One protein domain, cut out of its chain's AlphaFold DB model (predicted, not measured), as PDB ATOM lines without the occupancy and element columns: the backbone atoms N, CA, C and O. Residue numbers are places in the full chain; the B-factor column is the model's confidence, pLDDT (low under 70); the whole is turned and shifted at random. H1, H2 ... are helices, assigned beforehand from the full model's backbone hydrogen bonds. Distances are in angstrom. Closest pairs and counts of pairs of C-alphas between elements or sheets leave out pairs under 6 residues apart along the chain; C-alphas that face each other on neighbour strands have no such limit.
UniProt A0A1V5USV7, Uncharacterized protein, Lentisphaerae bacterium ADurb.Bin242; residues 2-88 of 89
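What this domain is: This is residues 2 to 88 of the 89 residues of an uncharacterized protein of Lentisphaerae bacterium ADurb.Bin242 (UniProt A0A1V5USV7). What shape do these atoms make? One long helix, H2, is the backbone of an elongated body; the short helix H1 packs on its first part, at residues 21 to 32, and beyond its last residue the chain loops round and folds back along it through residues 51 to 68. From there residues 69 to 88 stick out as a thin free arm with the small helix H3 near its tip. What is it made of? The printed part has 87 residues, with three named helices in the order H1, H2, H3 and no named strand, and its class is all helix. How spread out is it? It is extended, with a radius of gyration of the C-alphas of 21.2 A, and only just flat, spanning 64 by 42 by 16 A.

How they stand to each other: What touches the longest helix? H2, residues 21 to 50, touches H1, residues 2 to 12, with its residues 21 to 32 alone. The closest C-alphas of the two are those of Ala 12 and Ala 28, 4.5 A apart. How do these two run? They run the same way at a steep tilt of 42 degrees, and their centres are 18.3 A apart. Where is the last helix? H3, residues 80 to 86, is apart from H1 and apart from H2. Do the backbones hold the helix pattern? In H1, H2 and H3 every O i to N i+4 pair is within hydrogen-bond range.

Where its parts are: Where does the longest helix begin and end? H2 runs from Leu 21, C-alpha at (33.004, 17.609, -21.645), to Val 50, C-alpha at (27.460, 59.566, -31.647), and is 43.5 A long from first to last C-alpha. Where is the helix before it? H1 runs from Asp 2, C-alpha at (40.928, 15.957, -27.623), to Ala 12, 15.4 A from first to last C-alpha. Where does the last one end? H3 runs from Ser 80 to Phe 86, C-alpha at (3.873, 33.473, -58.072), and measures 10.3 A.

The domain as a whole: How far does it reach? The two C-alphas farthest apart are those of Pro 18 and Arg 88, 64.5 A. Without residues 69 to 88, which stand free, the body of 67 residues spans 55 by 16 by 16 A. Which link is long? The link from H2 to H3 is long, with 29 residues, 51 to 79, while the link from H1 to H2 is short, with 8. Is the model cut or unsure anywhere? The printed part has no cut; its mean pLDDT is 94.3, and residue 88 is the one printed residue under 70.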
ATOM      1  N   ASP A   2      40.004  15.136 -28.417       83.94
ATOM      2  CA  ASP A   2      40.928  15.957 -27.623       83.94
ATOM      3  C   ASP A   2      40.962  17.436 -28.052       83.94
ATOM      4  O   ASP A   2      40.940  18.315 -27.196       83.94
ATOM      5  N   ASP A   3      40.876  17.726 -29.356       94.75
ATOM      6  CA  ASP A   3      40.836  19.111 -29.860       94.75
ATOM      7  C   ASP A   3      39.657  19.919 -29.301       94.75
ATOM      8  O   ASP A   3      39.820  21.075 -28.921       94.75
ATOM      9  N   LEU A   4      38.475  19.297 -29.186       97.12
ATOM     10  CA  LEU A   4      37.281  19.961 -28.654       97.12
ATOM     11  C   LEU A   4      37.427  20.249 -27.155       97.12
ATOM     12  O   LEU A   4      36.980  21.287 -26.676       97.12
ATOM     13  N   ILE A   5      38.057  19.339 -26.407       97.44
ATOM     14  CA  ILE A   5      38.329  19.533 -24.977       97.44
ATOM     15  C   ILE A   5      39.261  20.735 -24.789       97.44
ATOM     16  O   ILE A   5      38.961  21.613 -23.980       97.44
ATOM     17  N   LEU A   6      40.350  20.798 -25.563       97.62
ATOM     18  CA  LEU A   6      41.311  21.902 -25.508       97.62
ATOM     19  C   LEU A   6      40.695  23.232 -25.950       97.62
ATOM     20  O   LEU A   6      40.946  24.253 -25.316       97.62
ATOM     21  N   GLU A   7      39.863  23.228 -26.990       98.25
ATOM     22  CA  GLU A   7      39.156  24.421 -27.454       98.25
ATOM     23  C   GLU A   7      38.233  24.982 -26.365       98.25
ATOM     24  O   GLU A   7      38.342  26.153 -25.997       98.25
ATOM     25  N   LEU A   8      37.360  24.146 -25.797       98.38
ATOM     26  CA  LEU A   8      36.407  24.575 -24.772       98.38
ATOM     27  C   LEU A   8      37.111  25.039 -23.496       98.38
ATOM     28  O   LEU A   8      36.737  26.061 -22.920       98.38
ATOM     29  N   ALA A   9      38.149  24.320 -23.071       98.00
ATOM     30  CA  ALA A   9      38.970  24.711 -21.933       98.00
ATOM     31  C   ALA A   9      39.727  26.020 -22.192       98.00
ATOM     32  O   ALA A   9      39.819  26.855 -21.293       98.00
ATOM     33  N   GLY A  10      40.200  26.235 -23.423       98.00
ATOM     34  CA  GLY A  10      40.830  27.476 -23.862       98.00
ATOM     35  C   GLY A  10      39.872  28.665 -23.828       98.00
ATOM     36  O   GLY A  10      40.229  29.714 -23.297       98.00
ATOM     37  N   ILE A  11      38.638  28.491 -24.312       98.12
ATOM     38  CA  ILE A  11      37.586  29.515 -24.226       98.12
ATOM     39  C   ILE A  11      37.259  29.817 -22.761       98.12
ATOM     40  O   ILE A  11      37.198  30.977 -22.365       98.12
ATOM     41  N   ALA A  12      37.053  28.782 -21.944       97.56
ATOM     42  CA  ALA A  12      36.700  28.936 -20.536       97.56
ATOM     43  C   ALA A  12      37.862  29.449 -19.660       97.56
ATOM     44  O   ALA A  12      37.614  30.031 -18.602       97.56
ATOM     45  N   GLY A  13      39.113  29.250 -20.084       97.50
ATOM     46  CA  GLY A  13      40.321  29.600 -19.336       97.50
ATOM     47  C   GLY A  13      40.592  28.679 -18.140       97.50
ATOM     48  O   GLY A  13      40.990  29.164 -17.081       97.50
ATOM     49  N   VAL A  14      40.346  27.372 -18.276       97.88
ATOM     50  CA  VAL A  14      40.450  26.385 -17.179       97.88
ATOM     51  C   VAL A  14      41.314  25.181 -17.561       97.88
ATOM     52  O   VAL A  14      41.496  24.896 -18.741       97.88
ATOM     53  N   ASN A  15      41.828  24.446 -16.569       97.25
ATOM     54  CA  ASN A  15      42.423  23.128 -16.814       97.25
ATOM     55  C   ASN A  15      41.302  22.125 -17.176       97.25
ATOM     56  O   ASN A  15      40.361  22.014 -16.382       97.25
ATOM     57  N   PRO A  16      41.369  21.407 -18.317       96.75
ATOM     58  CA  PRO A  16      40.365  20.411 -18.682       96.75
ATOM     59  C   PRO A  16      40.404  19.119 -17.856       96.75
ATOM     60  O   PRO A  16      39.357  18.498 -17.715       96.75
ATOM     61  N   ASP A  17      41.554  18.716 -17.299       95.69
ATOM     62  CA  ASP A  17      41.732  17.389 -16.675       95.69
ATOM     63  C   ASP A  17      40.679  17.011 -15.608       95.69
ATOM     64  O   ASP A  17      40.239  15.859 -15.596       95.69
ATOM     65  N   PRO A  18      40.243  17.917 -14.704       97.00
ATOM     66  CA  PRO A  18      39.251  17.580 -13.686       97.00
ATOM     67  C   PRO A  18      37.796  17.697 -14.166       97.00
ATOM     68  O   PRO A  18      36.891  17.472 -13.364       97.00
ATOM     69  N   LEU A  19      37.547  18.092 -15.419       97.25
ATOM     70  CA  LEU A  19      36.218  18.456 -15.911       97.25
ATOM     71  C   LEU A  19      35.725  17.502 -16.995       97.25
ATOM     72  O   LEU A  19      36.451  17.059 -17.881       97.25
ATOM     73  N   THR A  20      34.426  17.235 -16.968       97.38
ATOM     74  CA  THR A  20      33.745  16.525 -18.046       97.38
ATOM     75  C   THR A  20      33.513  17.443 -19.245       97.38
ATOM     76  O   THR A  20      33.389  18.663 -19.118       97.38
ATOM     77  N   LEU A  21      33.335  16.853 -20.431       96.88
ATOM     78  CA  LEU A  21      33.004  17.609 -21.645       96.88
ATOM     79  C   LEU A  21      31.754  18.491 -21.469       96.88
ATOM     80  O   LEU A  21      31.712  19.613 -21.962       96.88
ATOM     81  N   ARG A  22      30.740  18.010 -20.739       98.00
ATOM     82  CA  ARG A  22      29.519  18.783 -20.465       98.00
ATOM     83  C   ARG A  22      29.814  20.038 -19.643       98.00
ATOM     84  O   ARG A  22      29.254  21.097 -19.925       98.00
ATOM     85  N   GLU A  23      30.660  19.917 -18.626       98.38
ATOM     86  CA  GLU A  23      31.053  21.047 -17.781       98.38
ATOM     87  C   GLU A  23      31.875  22.054 -18.584       98.38
ATOM     88  O   GLU A  23      31.596  23.248 -18.511       98.38
ATOM     89  N   LEU A  24      32.793  21.583 -19.433       98.31
ATOM     90  CA  LEU A  24      33.572  22.440 -20.329       98.31
ATOM     91  C   LEU A  24      32.692  23.215 -21.316       98.31
ATOM     92  O   LEU A  24      32.859  24.425 -21.444       98.31
ATOM     93  N   VAL A  25      31.713  22.562 -21.954       98.25
ATOM     94  CA  VAL A  25      30.732  23.248 -22.818       98.25
ATOM     95  C   VAL A  25      29.983  24.322 -22.032       98.25
ATOM     96  O   VAL A  25      29.883  25.461 -22.479       98.25
ATOM     97  N   THR A  26      29.504  23.981 -20.834       98.38
ATOM     98  CA  THR A  26      28.754  24.916 -19.982       98.38
ATOM     99  C   THR A  26      29.600  26.136 -19.607       98.38
ATOM    100  O   THR A  26      29.116  27.267 -19.675       98.38
ATOM    101  N   LEU A  27      30.870  25.934 -19.241       98.50
ATOM    102  CA  LEU A  27      31.788  27.019 -18.892       98.50
ATOM    103  C   LEU A  27      32.131  27.889 -20.106       98.50
ATOM    104  O   LEU A  27      32.098  29.115 -19.997       98.50
ATOM    105  N   ALA A  28      32.409  27.277 -21.259       98.38
ATOM    106  CA  ALA A  28      32.709  27.993 -22.494       98.38
ATOM    107  C   ALA A  28      31.516  28.848 -22.958       98.38
ATOM    108  O   ALA A  28      31.681  30.026 -23.279       98.38
ATOM    109  N   GLU A  29      30.295  28.302 -22.917       97.94
ATOM    110  CA  GLU A  29      29.077  29.056 -23.230       97.94
ATOM    111  C   GLU A  29      28.839  30.207 -22.246       97.94
ATOM    112  O   GLU A  29      28.514  31.322 -22.661       97.94
ATOM    113  N   ALA A  30      29.002  29.964 -20.942       98.00
ATOM    114  CA  ALA A  30      28.840  30.998 -19.925       98.00
ATOM    115  C   ALA A  30      29.852  32.135 -20.120       98.00
ATOM    116  O   ALA A  30      29.482  33.312 -20.052       98.00
ATOM    117  N   ARG A  31      31.108  31.789 -20.424       97.94
ATOM    118  CA  ARG A  31      32.164  32.754 -20.726       97.94
ATOM    119  C   ARG A  31      31.823  33.583 -21.959       97.94
ATOM    120  O   ARG A  31      31.845  34.810 -21.882       97.94
ATOM    121  N   GLY A  32      31.424  32.927 -23.048       96.94
ATOM    122  CA  GLY A  32      31.013  33.600 -24.275       96.94
ATOM    123  C   GLY A  32      29.849  34.568 -24.051       96.94
ATOM    124  O   GLY A  32      29.895  35.694 -24.543       96.94
ATOM    125  N   ARG A  33      28.828  34.179 -23.275       97.25
ATOM    126  CA  ARG A  33      27.708  35.068 -22.915       97.25
ATOM    127  C   ARG A  33      28.185  36.289 -22.136       97.25
ATOM    128  O   ARG A  33      27.807  37.404 -22.482       97.25
ATOM    129  N   PHE A  34      29.017  36.089 -21.116       97.69
ATOM    130  CA  PHE A  34      29.533  37.174 -20.282       97.69
ATOM    131  C   PHE A  34      30.354  38.189 -21.086       97.69
ATOM    132  O   PHE A  34      30.121  39.394 -20.977       97.69
ATOM    133  N   GLU A  35      31.278  37.716 -21.920       97.81
ATOM    134  CA  GLU A  35      32.109  38.592 -22.750       97.81
ATOM    135  C   GLU A  35      31.257  39.368 -23.760       97.81
ATOM    136  O   GLU A  35      31.383  40.590 -23.869       97.81
ATOM    137  N   TRP A  36      30.307  38.700 -24.424       97.94
ATOM    138  CA  TRP A  36      29.408  39.368 -25.364       97.94
ATOM    139  C   TRP A  36      28.474  40.389 -24.707       97.94
ATOM    140  O   TRP A  36      28.173  41.402 -25.342       97.94
ATOM    141  N   GLU A  37      28.050  40.196 -23.454       97.69
ATOM    142  CA  GLU A  37      27.306  41.229 -22.719       97.69
ATOM    143  C   GLU A  37      28.121  42.512 -22.560       97.69
ATOM    144  O   GLU A  37      27.620  43.615 -22.813       97.69
ATOM    145  N   GLN A  38      29.389  42.382 -22.166       98.19
ATOM    146  CA  GLN A  38      30.281  43.525 -21.992       98.19
ATOM    147  C   GLN A  38      30.542  44.219 -23.329       98.19
ATOM    148  O   GLN A  38      30.343  45.431 -23.450       98.19
ATOM    149  N   THR A  39      30.926  43.451 -24.352       98.44
ATOM    150  CA  THR A  39      31.207  43.974 -25.692       98.44
ATOM    151  C   THR A  39      29.997  44.698 -26.272       98.44
ATOM    152  O   THR A  39      30.119  45.831 -26.741       98.44
ATOM    153  N   ALA A  40      28.807  44.104 -26.194       98.38
ATOM    154  CA  ALA A  40      27.601  44.715 -26.734       98.38
ATOM    155  C   ALA A  40      27.148  45.954 -25.951       98.38
ATOM    156  O   ALA A  40      26.632  46.901 -26.545       98.38
ATOM    157  N   SER A  41      27.369  45.983 -24.634       98.06
ATOM    158  CA  SER A  41      27.114  47.174 -23.816       98.06
ATOM    159  C   SER A  41      28.010  48.341 -24.234       98.06
ATOM    160  O   SER A  41      27.526  49.466 -24.383       98.06
ATOM    161  N   LEU A  42      29.292  48.076 -24.509       98.50
ATOM    162  CA  LEU A  42      30.223  49.082 -25.025       98.50
ATOM    163  C   LEU A  42      29.836  49.555 -26.431       98.50
ATOM    164  O   LEU A  42      29.812  50.759 -26.683       98.50
ATOM    165  N   MET A  43      29.467  48.643 -27.333       98.38
ATOM    166  CA  MET A  43      28.988  49.008 -28.673       98.38
ATOM    167  C   MET A  43      27.748  49.911 -28.605       98.38
ATOM    168  O   MET A  43      27.707  50.958 -29.256       98.38
ATOM    169  N   ALA A  44      26.767  49.559 -27.768       98.31
ATOM    170  CA  ALA A  44      25.573  50.373 -27.568       98.31
ATOM    171  C   ALA A  44      25.908  51.756 -26.993       98.31
ATOM    172  O   ALA A  44      25.341  52.754 -27.442       98.31
ATOM    173  N   LEU A  45      26.844  51.841 -26.041       98.25
ATOM    174  CA  LEU A  45      27.326  53.111 -25.494       98.25
ATOM    175  C   LEU A  45      27.944  53.994 -26.586       98.25
ATOM    176  O   LEU A  45      27.546  55.150 -26.722       98.25
ATOM    177  N   VAL A  46      28.863  53.446 -27.387       98.31
ATOM    178  CA  VAL A  46      29.543  54.178 -28.469       98.31
ATOM    179  C   VAL A  46      28.531  54.705 -29.484       98.31
ATOM    180  O   VAL A  46      28.548  55.892 -29.807       98.31
ATOM    181  N   VAL A  47      27.597  53.864 -29.937       98.19
ATOM    182  CA  VAL A  47      26.541  54.282 -30.873       98.19
ATOM    183  C   VAL A  47      25.665  55.372 -30.265       98.19
ATOM    184  O   VAL A  47      25.363  56.370 -30.920       98.19
ATOM    185  N   ASN A  48      25.272  55.222 -29.001       97.69
ATOM    186  CA  ASN A  48      24.437  56.210 -28.327       97.69
ATOM    187  C   ASN A  48      25.145  57.546 -28.084       97.69
ATOM    188  O   ASN A  48      24.454  58.563 -28.021       97.69
ATOM    189  N   LEU A  49      26.475  57.553 -27.986       98.00
ATOM    190  CA  LEU A  49      27.274  58.769 -27.866       98.00
ATOM    191  C   LEU A  49      27.287  59.581 -29.172       98.00
ATOM    192  O   LEU A  49      27.240  60.807 -29.126       98.00
ATOM    193  N   VAL A  50      27.326  58.909 -30.330       97.44
ATOM    194  CA  VAL A  50      27.460  59.566 -31.647       97.44
ATOM    195  C   VAL A  50      26.138  59.748 -32.404       97.44
ATOM    196  O   VAL A  50      26.084  60.492 -33.385       97.44
ATOM    197  N   ARG A  51      25.053  59.079 -31.993       96.50
ATOM    198  CA  ARG A  51      23.759  59.165 -32.693       96.50
ATOM    199  C   ARG A  51      23.121  60.549 -32.565       96.50
ATOM    200  O   ARG A  51      23.222  61.215 -31.540       96.50
ATOM    201  N   ASN A  52      22.316  60.927 -33.559       96.75
ATOM    202  CA  ASN A  52      21.401  62.062 -33.432       96.75
ATOM    203  C   ASN A  52      20.077  61.609 -32.774       96.75
ATOM    204  O   ASN A  52      19.340  60.828 -33.397       96.75
ATOM    205  N   PRO A  53      19.708  62.132 -31.585       95.38
ATOM    206  CA  PRO A  53      18.497  61.711 -30.882       95.38
ATOM    207  C   PRO A  53      17.183  62.014 -31.603       95.38
ATOM    208  O   PRO A  53      16.186  61.353 -31.334       95.38
ATOM    209  N   LYS A  54      17.173  62.978 -32.531       95.81
ATOM    210  CA  LYS A  54      15.985  63.340 -33.321       95.81
ATOM    211  C   LYS A  54      15.777  62.439 -34.539       95.81
ATOM    212  O   LYS A  54      14.684  62.417 -35.089       95.81
ATOM    213  N   LYS A  55      16.821  61.729 -34.987       95.31
ATOM    214  CA  LYS A  55      16.793  60.910 -36.215       95.31
ATOM    215  C   LYS A  55      16.746  59.407 -35.954       95.31
ATOM    216  O   LYS A  55      16.369  58.657 -36.844       95.31
ATOM    217  N   SER A  56      17.157  58.954 -34.770       94.56
ATOM    218  CA  SER A  56      17.292  57.524 -34.476       94.56
ATOM    219  C   SER A  56      16.996  57.203 -33.014       94.56
ATOM    220  O   SER A  56      17.298  57.987 -32.106       94.56
ATOM    221  N   LYS A  57      16.410  56.023 -32.791       95.88
ATOM    222  CA  LYS A  57      16.168  55.480 -31.450       95.88
ATOM    223  C   LYS A  57      17.501  55.119 -30.770       95.88
ATOM    224  O   LYS A  57      18.476  54.860 -31.474       95.88
ATOM    225  N   PRO A  58      17.564  55.106 -29.425       97.06
ATOM    226  CA  PRO A  58      18.734  54.605 -28.717       97.06
ATOM    227  C   PRO A  58      19.003  53.138 -29.055       97.06
ATOM    228  O   PRO A  58      18.067  52.338 -29.082       97.06
ATOM    229  N   ALA A  59      20.273  52.808 -29.269       97.31
ATOM    230  CA  ALA A  59      20.731  51.435 -29.412       97.31
ATOM    231  C   ALA A  59      20.761  50.736 -28.045       97.31
ATOM    232  O   ALA A  59      21.046  51.368 -27.021       97.31
ATOM    233  N   LYS A  60      20.482  49.436 -28.019       96.62
ATOM    234  CA  LYS A  60      20.547  48.567 -26.837       96.62
ATOM    235  C   LYS A  60      21.638  47.517 -27.026       96.62
ATOM    236  O   LYS A  60      21.955  47.159 -28.153       96.62
ATOM    237  N   SER A  61      22.169  46.962 -25.935       96.50
ATOM    238  CA  SER A  61      23.123  45.841 -26.017       96.50
ATOM    239  C   SER A  61      22.535  44.642 -26.779       96.50
ATOM    240  O   SER A  61      23.222  44.013 -27.580       96.50
ATOM    241  N   SER A  62      21.231  44.385 -26.625       95.81
ATOM    242  CA  SER A  62      20.511  43.326 -27.344       95.81
ATOM    243  C   SER A  62      20.495  43.481 -28.865       95.81
ATOM    244  O   SER A  62      20.198  42.513 -29.556       95.81
ATOM    245  N   ASP A  63      20.777  44.677 -29.388       95.38
ATOM    246  CA  ASP A  63      20.837  44.911 -30.833       95.38
ATOM    247  C   ASP A  63      22.145  44.369 -31.444       95.38
ATOM    248  O   ASP A  63      22.215  44.172 -32.655       95.38
ATOM    249  N   PHE A  64      23.167  44.106 -30.616       96.38
ATOM    250  CA  PHE A  64      24.488  43.624 -31.046       96.38
ATOM    251  C   PHE A  64      24.818  42.217 -30.541       96.38
ATOM    252  O   PHE A  64      25.507  41.471 -31.232       96.38
ATOM    253  N   ASN A  65      24.372  41.853 -29.336       97.12
ATOM    254  CA  ASN A  65      24.760  40.589 -28.714       97.12
ATOM    255  C   ASN A  65      24.040  39.389 -29.383       97.12
ATOM    256  O   ASN A  65      22.805  39.308 -29.333       97.12
ATOM    257  N   PRO A  66      24.789  38.424 -29.962       94.75
ATOM    258  CA  PRO A  66      24.224  37.302 -30.711       94.75
ATOM    259  C   PRO A  66      23.375  36.356 -29.850       94.75
ATOM    260  O   PRO A  66      22.480  35.692 -30.372       94.75
ATOM    261  N   TYR A  67      23.578  36.327 -28.530       94.19
ATOM    262  CA  TYR A  67      22.796  35.491 -27.616       94.19
ATOM    263  C   TYR A  67      21.351  35.979 -27.416       94.19
ATOM    264  O   TYR A  67      20.538  35.235 -26.866       94.19
ATOM    265  N   TYR A  68      21.003  37.185 -27.887       93.94
ATOM    266  CA  TYR A  68      19.623  37.695 -27.898       93.94
ATOM    267  C   TYR A  68      18.906  37.527 -29.237       93.94
ATOM    268  O   TYR A  68      17.744  37.934 -29.356       93.94
ATOM    269  N   VAL A  69      19.552  36.926 -30.245       88.44
ATOM    270  CA  VAL A  69      18.912  36.670 -31.536       88.44
ATOM    271  C   VAL A  69      17.759  35.698 -31.318       88.44
ATOM    272  O   VAL A  69      17.938  34.497 -31.117       88.44
ATOM    273  N   LYS A  70      16.538  36.233 -31.350       82.25
ATOM    274  CA  LYS A  70      15.338  35.408 -31.299       82.25
ATOM    275  C   LYS A  70      15.234  34.633 -32.612       82.25
ATOM    276  O   LYS A  70      15.399  35.239 -33.677       82.25
ATOM    277  N   PRO A  71      14.930  33.324 -32.573       79.69
ATOM    278  CA  PRO A  71      14.658  32.580 -33.791       79.69
ATOM    279  C   PRO A  71      13.525  33.273 -34.548       79.69
ATOM    280  O   PRO A  71      12.522  33.678 -33.952       79.69
ATOM    281  N   LYS A  72      13.699  33.444 -35.865       80.62
ATOM    282  CA  LYS A  72      12.651  34.017 -36.713       80.62
ATOM    283  C   LYS A  72      11.399  33.166 -36.545       80.62
ATOM    284  O   LYS A  72      11.445  31.952 -36.739       80.62
ATOM    285  N   THR A  73      10.290  33.797 -36.183       81.38
ATOM    286  CA  THR A  73       8.992  33.133 -36.136       81.38
ATOM    287  C   THR A  73       8.668  32.625 -37.534       81.38
ATOM    288  O   THR A  73       8.432  33.403 -38.456       81.38
ATOM    289  N   ILE A  74       8.687  31.305 -37.703       82.81
ATOM    290  CA  ILE A  74       8.247  30.669 -38.940       82.81
ATOM    291  C   ILE A  74       6.727  30.819 -38.982       82.81
ATOM    292  O   ILE A  74       6.009  30.184 -38.207       82.81
ATOM    293  N   VAL A  75       6.236  31.687 -39.866       84.31
ATOM    294  CA  VAL A  75       4.800  31.801 -40.129       84.31
ATOM    295  C   VAL A  75       4.367  30.513 -40.821       84.31
ATOM    296  O   VAL A  75       4.766  30.239 -41.951       84.31
ATOM    297  N   LYS A  76       3.577  29.693 -40.125       85.00
ATOM    298  CA  LYS A  76       2.971  28.503 -40.722       85.00
ATOM    299  C   LYS A  76       1.866  28.963 -41.666       85.00
ATOM    300  O   LYS A  76       0.880  29.538 -41.217       85.00
ATOM    301  N   ALA A  77       2.040  28.709 -42.956       86.94
ATOM    302  CA  ALA A  77       1.073  29.066 -43.982       86.94
ATOM    303  C   ALA A  77       0.933  27.908 -44.989       86.94
ATOM    304  O   ALA A  77       1.915  27.199 -45.233       86.94
ATOM    305  N   PRO A  78      -0.266  27.667 -45.547       89.50
ATOM    306  CA  PRO A  78      -0.467  26.615 -46.535       89.50
ATOM    307  C   PRO A  78       0.300  26.918 -47.827       89.50
ATOM    308  O   PRO A  78       0.366  28.062 -48.279       89.50
ATOM    309  N   LEU A  79       0.833  25.866 -48.458       89.38
ATOM    310  CA  LEU A  79       1.634  25.968 -49.687       89.38
ATOM    311  C   LEU A  79       0.877  26.651 -50.844       89.38
ATOM    312  O   LEU A  79       1.496  27.204 -51.749       89.38
ATOM    313  N   SER A  80      -0.461  26.633 -50.805       90.94
ATOM    314  CA  SER A  80      -1.342  27.259 -51.797       90.94
ATOM    315  C   SER A  80      -1.083  28.755 -51.989       90.94
ATOM    316  O   SER A  80      -1.236  29.241 -53.107       90.94
ATOM    317  N   ILE A  81      -0.621  29.467 -50.954       91.31
ATOM    318  CA  ILE A  81      -0.303  30.905 -51.025       91.31
ATOM    319  C   ILE A  81       0.820  31.178 -52.032       91.31
ATOM    320  O   ILE A  81       0.782  32.175 -52.748       91.31
ATOM    321  N   LEU A  82       1.794  30.270 -52.161       88.81
ATOM    322  CA  LEU A  82       2.863  30.426 -53.150       88.81
ATOM    323  C   LEU A  82       2.304  30.409 -54.579       88.81
ATOM    324  O   LEU A  82       2.781  31.138 -55.441       88.81
ATOM    325  N   LYS A  83       1.251  29.624 -54.835       89.00
ATOM    326  CA  LYS A  83       0.605  29.594 -56.152       89.00
ATOM    327  C   LYS A  83      -0.116  30.910 -56.455       89.00
ATOM    328  O   LYS A  83      -0.059  31.379 -57.586       89.00
ATOM    329  N   GLU A  84      -0.769  31.515 -55.468       88.94
ATOM    330  CA  GLU A  84      -1.436  32.811 -55.648       88.94
ATOM    331  C   GLU A  84      -0.444  33.944 -55.916       88.94
ATOM    332  O   GLU A  84      -0.683  34.740 -56.813       88.94
ATOM    333  N   VAL A  85       0.682  33.978 -55.199       88.75
ATOM    334  CA  VAL A  85       1.685  35.047 -55.334       88.75
ATOM    335  C   VAL A  85       2.521  34.915 -56.609       88.75
ATOM    336  O   VAL A  85       2.860  35.924 -57.219       88.75
ATOM    337  N   PHE A  86       2.883  33.689 -57.007       89.88
ATOM    338  CA  PHE A  86       3.873  33.473 -58.072       89.88
ATOM    339  C   PHE A  86       3.298  32.977 -59.405       89.88
ATOM    340  O   PHE A  86       3.998  33.055 -60.409       89.88
ATOM    341  N   VAL A  87       2.071  32.442 -59.442       87.50
ATOM    342  CA  VAL A  87       1.500  31.838 -60.668       87.50
ATOM    343  C   VAL A  87       0.344  32.653 -61.240       87.50
ATOM    344  O   VAL A  87       0.115  32.605 -62.444       87.50
ATOM    345  N   ARG A  88      -0.397  33.398 -60.413       57.94
ATOM    346  CA  ARG A  88      -1.492  34.254 -60.886       57.94
ATOM    347  C   ARG A  88      -0.999  35.685 -61.100       57.94
ATOM    348  O   ARG A  88      -1.242  36.549 -60.267       57.94
TER     349      ARG A  88